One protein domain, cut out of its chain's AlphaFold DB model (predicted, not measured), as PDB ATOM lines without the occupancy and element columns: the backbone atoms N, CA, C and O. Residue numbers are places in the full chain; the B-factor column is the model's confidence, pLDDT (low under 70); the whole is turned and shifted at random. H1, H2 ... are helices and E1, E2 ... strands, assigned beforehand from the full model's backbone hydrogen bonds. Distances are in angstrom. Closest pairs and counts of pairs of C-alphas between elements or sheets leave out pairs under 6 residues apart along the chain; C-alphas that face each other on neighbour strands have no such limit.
ATOM      1  N   HIS A 106      94.422 232.549 263.229       90.88
ATOM      2  CA  HIS A 106      95.450 232.605 264.264       90.88
ATOM      3  C   HIS A 106      96.028 234.013 264.423       90.88
ATOM      4  O   HIS A 106      95.952 234.844 263.520       90.88
ATOM      5  N   ARG A 107      96.589 234.286 265.603       91.50
ATOM      6  CA  ARG A 107      97.334 235.513 265.924       91.50
ATOM      7  C   ARG A 107      98.492 235.207 266.867       91.50
ATOM      8  O   ARG A 107      98.452 234.185 267.551       91.50
ATOM      9  N   CYS A 108      99.457 236.118 266.990       91.19
ATOM     10  CA  CYS A 108     100.502 235.994 268.005       91.19
ATOM     11  C   CYS A 108      99.907 235.942 269.421       91.19
ATOM     12  O   CYS A 108      99.021 236.728 269.784       91.19
ATOM     13  N   LYS A 109     100.441 235.031 270.232       91.69
ATOM     14  CA  LYS A 109     100.183 234.958 271.666       91.69
ATOM     15  C   LYS A 109     101.040 235.981 272.403       91.69
ATOM     16  O   LYS A 109     102.233 236.103 272.133       91.69
ATOM     17  N   MET A 110     100.431 236.701 273.340       88.62
ATOM     18  CA  MET A 110     101.128 237.660 274.199       88.62
ATOM     19  C   MET A 110     101.539 237.037 275.536       88.62
ATOM     20  O   MET A 110     101.221 235.883 275.833       88.62
ATOM     21  N   THR A 111     102.290 237.788 276.346       89.31
ATOM     22  CA  THR A 111     102.560 237.411 277.741       89.31
ATOM     23  C   THR A 111     101.244 237.262 278.513       89.31
ATOM     24  O   THR A 111     100.230 237.878 278.177       89.31
ATOM     25  N   ALA A 112     101.234 236.414 279.544       87.88
ATOM     26  CA  ALA A 112      99.999 236.022 280.228       87.88
ATOM     27  C   ALA A 112      99.217 237.211 280.820       87.88
ATOM     28  O   ALA A 112      97.986 237.180 280.843       87.88
ATOM     29  N   ASP A 113      99.912 238.253 281.276       86.12
ATOM     30  CA  ASP A 113      99.290 239.433 281.881       86.12
ATOM     31  C   ASP A 113      98.637 240.339 280.830       86.12
ATOM     32  O   ASP A 113      97.484 240.747 280.986       86.12
ATOM     33  N   VAL A 114      99.323 240.559 279.706       85.25
ATOM     34  CA  VAL A 114      98.820 241.343 278.566       85.25
ATOM     35  C   VAL A 114      97.628 240.643 277.914       85.25
ATOM     36  O   VAL A 114      96.618 241.268 277.599       85.25
ATOM     37  N   GLU A 115      97.700 239.321 277.767       87.06
ATOM     38  CA  GLU A 115      96.641 238.507 277.171       87.06
ATOM     39  C   GLU A 115      95.340 238.553 277.996       87.06
ATOM     40  O   GLU A 115      94.243 238.667 277.437       87.06
ATOM     41  N   LYS A 116      95.447 238.537 279.334       86.31
ATOM     42  CA  LYS A 116      94.299 238.729 280.238       86.31
ATOM     43  C   LYS A 116      93.673 240.108 280.057       86.31
ATOM     44  O   LYS A 116      92.449 240.207 279.967       86.31
ATOM     45  N   GLN A 117      94.489 241.160 279.976       84.88
ATOM     46  CA  GLN A 117      93.992 242.520 279.769       84.88
ATOM     47  C   GLN A 117      93.281 242.657 278.417       84.88
ATOM     48  O   GLN A 117      92.139 243.113 278.379       84.88
ATOM     49  N   LEU A 118      93.897 242.190 277.329       83.69
ATOM     50  CA  LEU A 118      93.318 242.220 275.981       83.69
ATOM     51  C   LEU A 118      91.972 241.492 275.915       83.69
ATOM     52  O   LEU A 118      91.002 242.028 275.377       83.69
ATOM     53  N   THR A 119      91.897 240.303 276.514       81.25
ATOM     54  CA  THR A 119      90.668 239.500 276.537       81.25
ATOM     55  C   THR A 119      89.589 240.166 277.392       81.25
ATOM     56  O   THR A 119      88.430 240.211 276.987       81.25
ATOM     57  N   SER A 120      89.961 240.755 278.537       84.06
ATOM     58  CA  SER A 120      89.017 241.489 279.386       84.06
ATOM     59  C   SER A 120      88.415 242.692 278.657       84.06
ATOM     60  O   SER A 120      87.197 242.843 278.652       84.06
ATOM     61  N   ILE A 121      89.230 243.483 277.950       79.12
ATOM     62  CA  ILE A 121      88.767 244.656 277.199       79.12
ATOM     63  C   ILE A 121      87.864 244.229 276.039       79.12
ATOM     64  O   ILE A 121      86.804 244.818 275.838       79.12
ATOM     65  N   ALA A 122      88.241 243.181 275.303       80.50
ATOM     66  CA  ALA A 122      87.428 242.669 274.203       80.50
ATOM     67  C   ALA A 122      86.066 242.141 274.687       80.50
ATOM     68  O   ALA A 122      85.049 242.388 274.038       80.50
ATOM     69  N   SER A 123      86.020 241.499 275.860       80.69
ATOM     70  CA  SER A 123      84.780 240.974 276.448       80.69
ATOM     71  C   SER A 123      83.778 242.050 276.890       80.69
ATOM     72  O   SER A 123      82.597 241.752 277.031       80.69
ATOM     73  N   LEU A 124      84.216 243.306 277.069       81.19
ATOM     74  CA  LEU A 124      83.324 244.434 277.381       81.19
ATOM     75  C   LEU A 124      82.470 244.864 276.178       81.19
ATOM     76  O   LEU A 124      81.534 245.648 276.328       81.19
ATOM     77  N   THR A 125      82.796 244.381 274.980       78.00
ATOM     78  CA  THR A 125      82.034 244.672 273.768       78.00
ATOM     79  C   THR A 125      80.915 243.646 273.576       78.00
ATOM     80  O   THR A 125      81.130 242.446 273.714       78.00
ATOM     81  N   ASN A 126      79.715 244.094 273.188       81.81
ATOM     82  CA  ASN A 126      78.593 243.214 272.816       81.81
ATOM     83  C   ASN A 126      78.786 242.578 271.418       81.81
ATOM     84  O   ASN A 126      77.837 242.467 270.642       81.81
ATOM     85  N   PHE A 127      80.021 242.221 271.057       84.81
ATOM     86  CA  PHE A 127      80.370 241.662 269.752       84.81
ATOM     87  C   PHE A 127      80.524 240.141 269.788       84.81
ATOM     88  O   PHE A 127      80.710 239.544 270.849       84.81
ATOM     89  N   SER A 128      80.456 239.517 268.608       85.88
ATOM     90  CA  SER A 128      80.670 238.076 268.449       85.88
ATOM     91  C   SER A 128      82.091 237.668 268.871       85.88
ATOM     92  O   SER A 128      83.016 238.479 268.822       85.88
ATOM     93  N   SER A 129      82.299 236.399 269.241       84.50
ATOM     94  CA  SER A 129      83.627 235.865 269.608       84.50
ATOM     95  C   SER A 129      84.686 236.102 268.523       84.50
ATOM     96  O   SER A 129      85.833 236.438 268.822       84.50
ATOM     97  N   ARG A 130      84.280 236.005 267.253       85.25
ATOM     98  CA  ARG A 130      85.134 236.269 266.091       85.25
ATOM     99  C   ARG A 130      85.554 237.734 266.006       85.25
ATOM    100  O   ARG A 130      86.709 238.027 265.709       85.25
ATOM    101  N   ASP A 131      84.634 238.656 266.264       84.94
ATOM    102  CA  ASP A 131      84.922 240.091 266.223       84.94
ATOM    103  C   ASP A 131      85.801 240.514 267.399       84.94
ATOM    104  O   ASP A 131      86.755 241.268 267.209       84.94
ATOM    105  N   GLN A 132      85.556 239.953 268.587       86.75
ATOM    106  CA  GLN A 132      86.442 240.110 269.741       86.75
ATOM    107  C   GLN A 132      87.865 239.651 269.401       86.75
ATOM    108  O   GLN A 132      88.831 240.373 269.657       86.75
ATOM    109  N   PHE A 133      88.005 238.492 268.748       88.00
ATOM    110  CA  PHE A 133      89.301 237.997 268.291       88.00
ATOM    111  C   PHE A 133      89.966 238.944 267.281       88.00
ATOM    112  O   PHE A 133      91.149 239.243 267.423       88.00
ATOM    113  N   ASN A 134      89.217 239.458 266.301       86.12
ATOM    114  CA  ASN A 134      89.731 240.394 265.295       86.12
ATOM    115  C   ASN A 134      90.223 241.713 265.910       86.12
ATOM    116  O   ASN A 134      91.255 242.229 265.487       86.12
ATOM    117  N   ILE A 135      89.511 242.249 266.906       83.75
ATOM    118  CA  ILE A 135      89.906 243.475 267.617       83.75
ATOM    119  C   ILE A 135      91.236 243.257 268.342       83.75
ATOM    120  O   ILE A 135      92.153 244.068 268.216       83.75
ATOM    121  N   VAL A 136      91.365 242.140 269.064       85.94
ATOM    122  CA  VAL A 136      92.609 241.803 269.767       85.94
ATOM    123  C   VAL A 136      93.748 241.567 268.777       85.94
ATOM    124  O   VAL A 136      94.851 242.072 268.972       85.94
ATOM    125  N   ALA A 137      93.489 240.851 267.684       87.00
ATOM    126  CA  ALA A 137      94.488 240.582 266.660       87.00
ATOM    127  C   ALA A 137      95.004 241.869 265.990       87.00
ATOM    128  O   ALA A 137      96.212 242.023 265.821       87.00
ATOM    129  N   ALA A 138      94.113 242.824 265.698       81.75
ATOM    130  CA  ALA A 138      94.466 244.139 265.158       81.75
ATOM    131  C   ALA A 138      95.239 245.025 266.148       81.75
ATOM    132  O   ALA A 138      96.008 245.893 265.729       81.75
ATOM    133  N   ALA A 139      95.050 244.816 267.453       81.81
ATOM    134  CA  ALA A 139      95.832 245.497 268.478       81.81
ATOM    135  C   ALA A 139      97.260 244.940 268.587       81.81
ATOM    136  O   ALA A 139      98.206 245.702 268.781       81.81
ATOM    137  N   VAL A 140      97.401 243.621 268.446       85.19
ATOM    138  CA  VAL A 140      98.664 242.884 268.585       85.19
ATOM    139  C   VAL A 140      99.578 243.060 267.371       85.19
ATOM    140  O   VAL A 140     100.781 243.263 267.532       85.19
ATOM    141  N   GLY A 141      99.034 243.006 266.157       84.12
ATOM    142  CA  GLY A 141      99.841 243.018 264.941       84.12
ATOM    143  C   GLY A 141      99.091 243.504 263.702       84.12
ATOM    144  O   GLY A 141      97.931 243.915 263.783       84.12
ATOM    145  N   PRO A 142      99.750 243.474 262.529       81.75
ATOM    146  CA  PRO A 142      99.113 243.804 261.263       81.75
ATOM    147  C   PRO A 142      97.922 242.874 261.000       81.75
ATOM    148  O   PRO A 142      98.076 241.655 260.905       81.75
ATOM    149  N   TRP A 143      96.729 243.454 260.868       80.62
ATOM    150  CA  TRP A 143      95.485 242.711 260.680       80.62
ATOM    151  C   TRP A 143      94.627 243.324 259.578       80.62
ATOM    152  O   TRP A 143      94.666 244.532 259.339       80.62
ATOM    153  N   LYS A 144      93.827 242.489 258.910       72.31
ATOM    154  CA  LYS A 144      92.890 242.926 257.870       72.31
ATOM    155  C   LYS A 144      91.570 243.318 258.536       72.31
ATOM    156  O   LYS A 144      90.770 242.459 258.890       72.31
ATOM    157  N   THR A 145      91.339 244.614 258.722       63.66
ATOM    158  CA  THR A 145      90.032 245.141 259.156       63.66
ATOM    159  C   THR A 145      89.196 245.524 257.934       63.66
ATOM    160  O   THR A 145      89.755 246.017 256.954       63.66
ATOM    161  N   SER A 146      87.871 245.335 257.967       52.03
ATOM    162  CA  SER A 146      86.965 245.834 256.915       52.03
ATOM    163  C   SER A 146      87.123 247.353 256.762       52.03
ATOM    164  O   SER A 146      86.565 248.112 257.547       52.03
ATOM    165  N   GLY A 147      87.930 247.788 255.787       53.06
ATOM    166  CA  GLY A 147      88.246 249.198 255.523       53.06
ATOM    167  C   GLY A 147      89.739 249.536 255.366       53.06
ATOM    168  O   GLY A 147      90.048 250.651 254.953       53.06
ATOM    169  N   SER A 148      90.674 248.620 255.649       50.53
ATOM    170  CA  SER A 148      92.117 248.879 255.485       50.53
ATOM    171  C   SER A 148      92.617 248.605 254.056       50.53
ATOM    172  O   SER A 148      92.238 247.606 253.444       50.53
ATOM    173  N   SER A 149      93.493 249.486 253.554       45.91
ATOM    174  CA  SER A 149      94.174 249.413 252.244       45.91
ATOM    175  C   SER A 149      94.866 248.061 251.962       45.91
ATOM    176  O   SER A 149      95.248 247.361 252.900       45.91
ATOM    177  N   PRO A 150      95.095 247.702 250.680       50.16
ATOM    178  CA  PRO A 150      95.535 246.373 250.227       50.16
ATOM    179  C   PRO A 150      97.020 246.053 250.504       50.16
ATOM    180  O   PRO A 150      97.618 245.236 249.812       50.16
ATOM    181  N   THR A 151      97.653 246.702 251.483       51.97
ATOM    182  CA  THR A 151      99.107 246.620 251.715       51.97
ATOM    183  C   THR A 151      99.534 245.495 252.656       51.97
ATOM    184  O   THR A 151     100.728 245.227 252.778       51.97
ATOM    185  N   VAL A 152      98.593 244.819 253.322       58.78
ATOM    186  CA  VAL A 152      98.912 243.643 254.138       58.78
ATOM    187  C   VAL A 152      98.918 242.418 253.229       58.78
ATOM    188  O   VAL A 152      97.864 241.978 252.773       58.78
ATOM    189  N   ASN A 153     100.110 241.874 252.960       61.75
ATOM    190  CA  ASN A 153     100.262 240.594 252.265       61.75
ATOM    191  C   ASN A 153      99.410 239.533 252.978       61.75
ATOM    192  O   ASN A 153      99.553 239.350 254.187       61.75
ATOM    193  N   GLU A 154      98.550 238.826 252.242       58.50
ATOM    194  CA  GLU A 154      97.598 237.864 252.823       58.50
ATOM    195  C   GLU A 154      98.288 236.760 253.644       58.50
ATOM    196  O   GLU A 154      97.732 236.313 254.639       58.50
ATOM    197  N   GLY A 155      99.534 236.405 253.307       60.00
ATOM    198  CA  GLY A 155     100.348 235.439 254.057       60.00
ATOM    199  C   GLY A 155     101.072 235.979 255.302       60.00
ATOM    200  O   GLY A 155     101.831 235.239 255.913       60.00
ATOM    201  N   ALA A 156     100.907 237.258 255.664       63.16
ATOM    202  CA  ALA A 156     101.553 237.869 256.838       63.16
ATOM    203  C   ALA A 156     100.574 238.207 257.978       63.16
ATOM    204  O   ALA A 156     101.003 238.677 259.037       63.16
ATOM    205  N   VAL A 157      99.272 238.000 257.768       78.50
ATOM    206  CA  VAL A 157      98.227 238.286 258.759       78.50
ATOM    207  C   VAL A 157      98.352 237.293 259.915       78.50
ATOM    208  O   VAL A 157      98.347 236.091 259.691       78.50
ATOM    209  N   GLY A 158      98.484 237.790 261.148       83.69
ATOM    210  CA  GLY A 158      98.579 236.938 262.345       83.69
ATOM    211  C   GLY A 158      99.966 236.361 262.653       83.69
ATOM    212  O   GLY A 158     100.138 235.773 263.719       83.69
ATOM    213  N   CYS A 159     100.957 236.595 261.785       88.50
ATOM    214  CA  CYS A 159     102.317 236.049 261.898       88.50
ATOM    215  C   CYS A 159     103.348 236.993 262.525       88.50
ATOM    216  O   CYS A 159     104.496 236.609 262.750       88.50
ATOM    217  N   LYS A 160     102.972 238.253 262.747       87.50
ATOM    218  CA  LYS A 160     103.862 239.282 263.279       87.50
ATOM    219  C   LYS A 160     103.154 240.103 264.337       87.50
ATOM    220  O   LYS A 160     101.958 240.367 264.224       87.50
ATOM    221  N   THR A 161     103.919 240.551 265.318       87.44
ATOM    222  CA  THR A 161     103.472 241.457 266.373       87.44
ATOM    223  C   THR A 161     104.163 242.810 266.243       87.44
ATOM    224  O   THR A 161     105.260 242.906 265.689       87.44
ATOM    225  N   PHE A 162     103.519 243.876 266.714       84.75
ATOM    226  CA  PHE A 162     104.156 245.185 266.815       84.75
ATOM    227  C   PHE A 162     105.179 245.195 267.952       84.75
ATOM    228  O   PHE A 162     104.868 244.812 269.081       84.75
ATOM    229  N   MET A 163     106.375 245.707 267.664       82.06
ATOM    230  CA  MET A 163     107.393 245.989 268.673       82.06
ATOM    231  C   MET A 163     106.954 247.215 269.483       82.06
ATOM    232  O   MET A 163     107.061 248.355 269.021       82.06
ATOM    233  N   ARG A 164     106.406 246.984 270.679       78.94
ATOM    234  CA  ARG A 164     106.013 248.026 271.637       78.94
ATOM    235  C   ARG A 164     106.310 247.567 273.057       78.94
ATOM    236  O   ARG A 164     106.400 246.372 273.319       78.94
ATOM    237  N   ASN A 165     106.422 248.528 273.970       77.12
ATOM    238  CA  ASN A 165     106.489 248.210 275.386       77.12
ATOM    239  C   ASN A 165     105.091 247.803 275.879       77.12
ATOM    240  O   ASN A 165     104.198 248.645 275.988       77.12
ATOM    241  N   TRP A 166     104.898 246.506 276.110       75.75
ATOM    242  CA  TRP A 166     103.628 245.943 276.567       75.75
ATOM    243  C   TRP A 166     103.443 246.035 278.091       75.75
ATOM    244  O   TRP A 166     102.331 245.821 278.569       75.75
ATOM    245  N   ASP A 167     104.482 246.414 278.843       68.38
ATOM    246  CA  ASP A 167     104.440 246.500 280.310       68.38
ATOM    247  C   ASP A 167     103.571 247.672 280.813       68.38
ATOM    248  O   ASP A 167     103.025 247.621 281.913       68.38
ATOM    249  N   GLU A 168     103.379 248.708 279.989       63.84
ATOM    250  CA  GLU A 168     102.505 249.861 280.271       63.84
ATOM    251  C   GLU A 168     101.164 249.800 279.517       63.84
ATOM    252  O   GLU A 168     100.438 250.797 279.428       63.84
ATOM    253  N   PHE A 169     100.819 248.646 278.935       64.88
ATOM    254  CA  PHE A 169      99.623 248.523 278.110       64.88
ATOM    255  C   PHE A 169      98.354 248.841 278.922       64.88
ATOM    256  O   PHE A 169      98.072 248.249 279.963       64.88
ATOM    257  N   SER A 170      97.581 249.820 278.449       61.31
ATOM    258  CA  SER A 170      96.362 250.305 279.098       61.31
ATOM    259  C   SER A 170      95.255 250.485 278.063       61.31
ATOM    260  O   SER A 170      95.499 250.625 276.869       61.31
ATOM    261  N   MET A 171      94.001 250.556 278.499       55.72
ATOM    262  CA  MET A 171      92.836 250.742 277.623       55.72
ATOM    263  C   MET A 171      92.926 252.006 276.735       55.72
ATOM    264  O   MET A 171      92.286 252.075 275.690       55.72
ATOM    265  N   LYS A 172      93.767 252.987 277.101       53.97
ATOM    266  CA  LYS A 172      94.061 254.190 276.298       53.97
ATOM    267  C   LYS A 172      95.067 253.970 275.154       53.97
ATOM    268  O   LYS A 172      95.193 254.849 274.310       53.97
ATOM    269  N   SER A 173      95.774 252.836 275.112       56.66
ATOM    270  CA  SER A 173      96.794 252.509 274.102       56.66
ATOM    271  C   SER A 173      96.316 251.528 273.023       56.66
ATOM    272  O   SER A 173      97.137 251.031 272.248       56.66
ATOM    273  N   MET A 174      95.007 251.243 272.943       57.81
ATOM    274  CA  MET A 174      94.440 250.462 271.838       57.81
ATOM    275  C   MET A 174      94.656 251.224 270.518       57.81
ATOM    276  O   MET A 174      94.264 252.390 270.421       57.81
ATOM    277  N   PRO A 175      95.311 250.623 269.511       57.22
ATOM    278  CA  PRO A 175      95.651 251.347 268.297       57.22
ATOM    279  C   PRO A 175      94.399 251.693 267.486       57.22
ATOM    280  O   PRO A 175      93.510 250.868 267.282       57.22
ATOM    281  N   THR A 176      94.357 252.928 266.991       52.59
ATOM    282  CA  THR A 176      93.453 253.346 265.915       52.59
ATOM    283  C   THR A 176      93.922 252.748 264.575       52.59
ATOM    284  O   THR A 176      95.086 252.363 264.460       52.59
ATOM    285  N   PRO A 177      93.066 252.674 263.531       51.56
ATOM    286  CA  PRO A 177      93.308 251.875 262.316       51.56
ATOM    287  C   PRO A 177      94.491 252.304 261.424       51.56
ATOM    288  O   PRO A 177      94.675 251.740 260.349       51.56
ATOM    289  N   ASN A 178      95.310 253.277 261.835       50.38
ATOM    290  CA  ASN A 178      96.490 253.744 261.098       50.38
ATOM    291  C   ASN A 178      97.785 253.061 261.590       50.38
ATOM    292  O   ASN A 178      98.778 253.704 261.925       50.38
ATOM    293  N   SER A 179      97.776 251.726 261.631       54.97
ATOM    294  CA  SER A 179      98.861 250.872 262.150       54.97
ATOM    295  C   SER A 179     100.063 250.674 261.202       54.97
ATOM    296  O   SER A 179     100.737 249.650 261.268       54.97
ATOM    297  N   SER A 180     100.392 251.637 260.340       55.75
ATOM    298  CA  SER A 180     101.573 251.562 259.454       55.75
ATOM    299  C   SER A 180     102.879 252.072 260.084       55.75
ATOM    300  O   SER A 180     103.918 252.045 259.433       55.75
ATOM    301  N   VAL A 181     102.850 252.544 261.336       63.28
ATOM    302  CA  VAL A 181     103.960 253.313 261.940       63.28
ATOM    303  C   VAL A 181     104.905 252.464 262.808       63.28
ATOM    304  O   VAL A 181     106.006 252.906 263.121       63.28
ATOM    305  N   TYR A 182     104.522 251.243 263.189       71.06
ATOM    306  CA  TYR A 182     105.294 250.455 264.158       71.06
ATOM    307  C   TYR A 182     106.149 249.371 263.492       71.06
ATOM    308  O   TYR A 182     105.638 248.652 262.625       71.06
ATOM    309  N   PRO A 183     107.418 249.199 263.916       80.44
ATOM    310  CA  PRO A 183     108.215 248.051 263.505       80.44
ATOM    311  C   PRO A 183     107.552 246.749 263.973       80.44
ATOM    312  O   PRO A 183     106.827 246.719 264.971       80.44
ATOM    313  N   THR A 184     107.770 245.675 263.214       84.88
ATOM    314  CA  THR A 184     107.145 244.367 263.455       84.88
ATOM    315  C   THR A 184     108.197 243.301 263.708       84.88
ATOM    316  O   THR A 184     109.267 243.331 263.104       84.88
ATOM    317  N   GLU A 185     107.870 242.343 264.570       87.50
ATOM    318  CA  GLU A 185     108.717 241.207 264.935       87.50
ATOM    319  C   GLU A 185     107.940 239.879 264.839       87.50
ATOM    320  O   GLU A 185     106.703 239.897 264.877       87.50
ATOM    321  N   PRO A 186     108.624 238.731 264.661       89.12
ATOM    322  CA  PRO A 186     107.971 237.422 264.670       89.12
ATOM    323  C   PRO A 186     107.383 237.098 266.053       89.12
ATOM    324  O   PRO A 186     107.867 237.582 267.077       89.12
ATOM    325  N   CYS A 187     106.330 236.275 266.092       89.94
ATOM    326  CA  CYS A 187     105.680 235.889 267.345       89.94
ATOM    327  C   CYS A 187     106.651 235.104 268.254       89.94
ATOM    328  O   CYS A 187     107.077 234.007 267.903       89.94
ATOM    329  N   GLN A 188     106.958 235.629 269.443       87.88
ATOM    330  CA  GLN A 188     107.897 234.994 270.386       87.88
ATOM    331  C   GLN A 188     107.248 233.897 271.247       87.88
ATOM    332  O   GLN A 188     107.893 232.917 271.606       87.88
ATOM    333  N   ASN A 189     105.958 234.043 271.573       88.56
ATOM    334  CA  ASN A 189     105.280 233.205 272.573       88.56
ATOM    335  C   ASN A 189     104.285 232.197 271.958       88.56
ATOM    336  O   ASN A 189     103.398 231.710 272.661       88.56
ATOM    337  N   GLY A 190     104.411 231.898 270.660       90.12
ATOM    338  CA  GLY A 190     103.500 231.022 269.912       90.12
ATOM    339  C   GLY A 190     102.226 231.726 269.432       90.12
ATOM    340  O   GLY A 190     102.196 232.954 269.288       90.12
ATOM    341  N   TYR A 191     101.165 230.949 269.192       92.19
ATOM    342  CA  TYR A 191      99.933 231.426 268.556       92.19
ATOM    343  C   TYR A 191      98.678 231.182 269.403       92.19
ATOM    344  O   TYR A 191      98.614 230.288 270.248       92.19
ATOM    345  N   VAL A 192      97.655 232.006 269.172       91.81
ATOM    346  CA  VAL A 192      96.291 231.812 269.676       91.81
ATOM    347  C   VAL A 192      95.379 231.568 268.485       91.81
ATOM    348  O   VAL A 192      95.321 232.392 267.571       91.81
ATOM    349  N   TYR A 193      94.651 230.455 268.521       91.06
ATOM    350  CA  TYR A 193      93.759 230.017 267.453       91.06
ATOM    351  C   TYR A 193      92.295 230.290 267.796       91.06
ATOM    352  O   TYR A 193      91.854 230.056 268.921       91.06
ATOM    353  N   HIS A 194      91.531 230.740 266.805       89.56
ATOM    354  CA  HIS A 194      90.084 230.881 266.872       89.56
ATOM    355  C   HIS A 194      89.421 229.897 265.906       89.56
ATOM    356  O   HIS A 194      89.583 229.985 264.686       89.56
ATOM    357  N   PHE A 195      88.623 228.987 266.458       87.88
ATOM    358  CA  PHE A 195      87.863 228.001 265.692       87.88
ATOM    359  C   PHE A 195      86.472 228.542 265.358       87.88
ATOM    360  O   PHE A 195      85.847 229.225 266.165       87.88
TER     361      PHE A 195
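What this domain is: This is residues 106 to 195 of the 371 residues of the protein "Solute carrier family 22 member 21" of Schistocephalus solidus (UniProt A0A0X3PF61). A small two-stranded sheet, E1 and E4, covers one side of helix H2, which lies in the middle of a rounded domain, while H1 packs on H2 from another side, crossing it steeply. The little hairpin of E2 and E3 sits by the last residues of H2, and two long stretches with no named element make much of the rest: residues 141 to 159 loop out on the side of H2 away from H1, and residues 163 to 183 on the side away from E4. The printed part has 90 residues, with two named helices and four named strands in the order E1, H1, H2, E2, E3, E4; both sheets are antiparallel pairs, and the class is mixed, helices and strands, with under half of the residues in named elements. It is compact, with a radius of gyration of the C-alphas of 12.3 A and spans of 30 by 27 by 26 A.

How they stand to each other: Look first at E1, residues 106 to 108, and E4, residues 191 to 194: they are antiparallel neighbours at 148 degrees, with N 107 and O 192 within hydrogen-bond range at 3.0 A. From there go to H2, residues 129 to 140, where the closest C-alphas to E1 are those of Arg 107 and Ala 137, 5.9 A apart. H2 and E4 come closest at the C-alphas of Phe 133 and His 194, 7.3 A apart. H1, residues 112 to 123, touches H2 with its residues 118 to 123 alone; the closest C-alphas, those of Ala 122 and Gln 132, are 5.2 A apart. The two helices run opposite ways at a steep tilt of 49 degrees. In H1 and H2 every O i to N i+4 pair is within hydrogen-bond range. Now find E2, residues 160 to 162, whose closest C-alphas to H2 are those of Thr 161 and Val 140, 5.5 A apart. E2 and E3, residues 184 to 186, form an antiparallel hairpin at 138 degrees, with N 161 and O 185 within hydrogen-bond range at 2.9 A. E1 and E3 are only just apart, with closest C-alphas at 8.3 A.

Where its parts are: Find C-alpha 106 at (95.450, 232.605, 264.264), where E1 begins. H1 starts at C-alpha 112, at (99.999, 236.022, 280.228), and runs 16.4 A to C-alpha 123; H2 covers 16.6 A from C-alpha 129 to C-alpha 140. E4 is 10.0 A long and ends at C-alpha 194, at (90.084, 230.881, 266.872).

The domain as a whole: The C-alphas farthest apart are those of Asp 113 and Pro 150, 32.6 A. The printed part has no cut. The links from H2 to E2 and from E2 to E3 are long, with 19 and 21 residues. Look for pLDDT under 70 in residues 145 to 156 and 167 to 181; the mean of the printed part is 76.5.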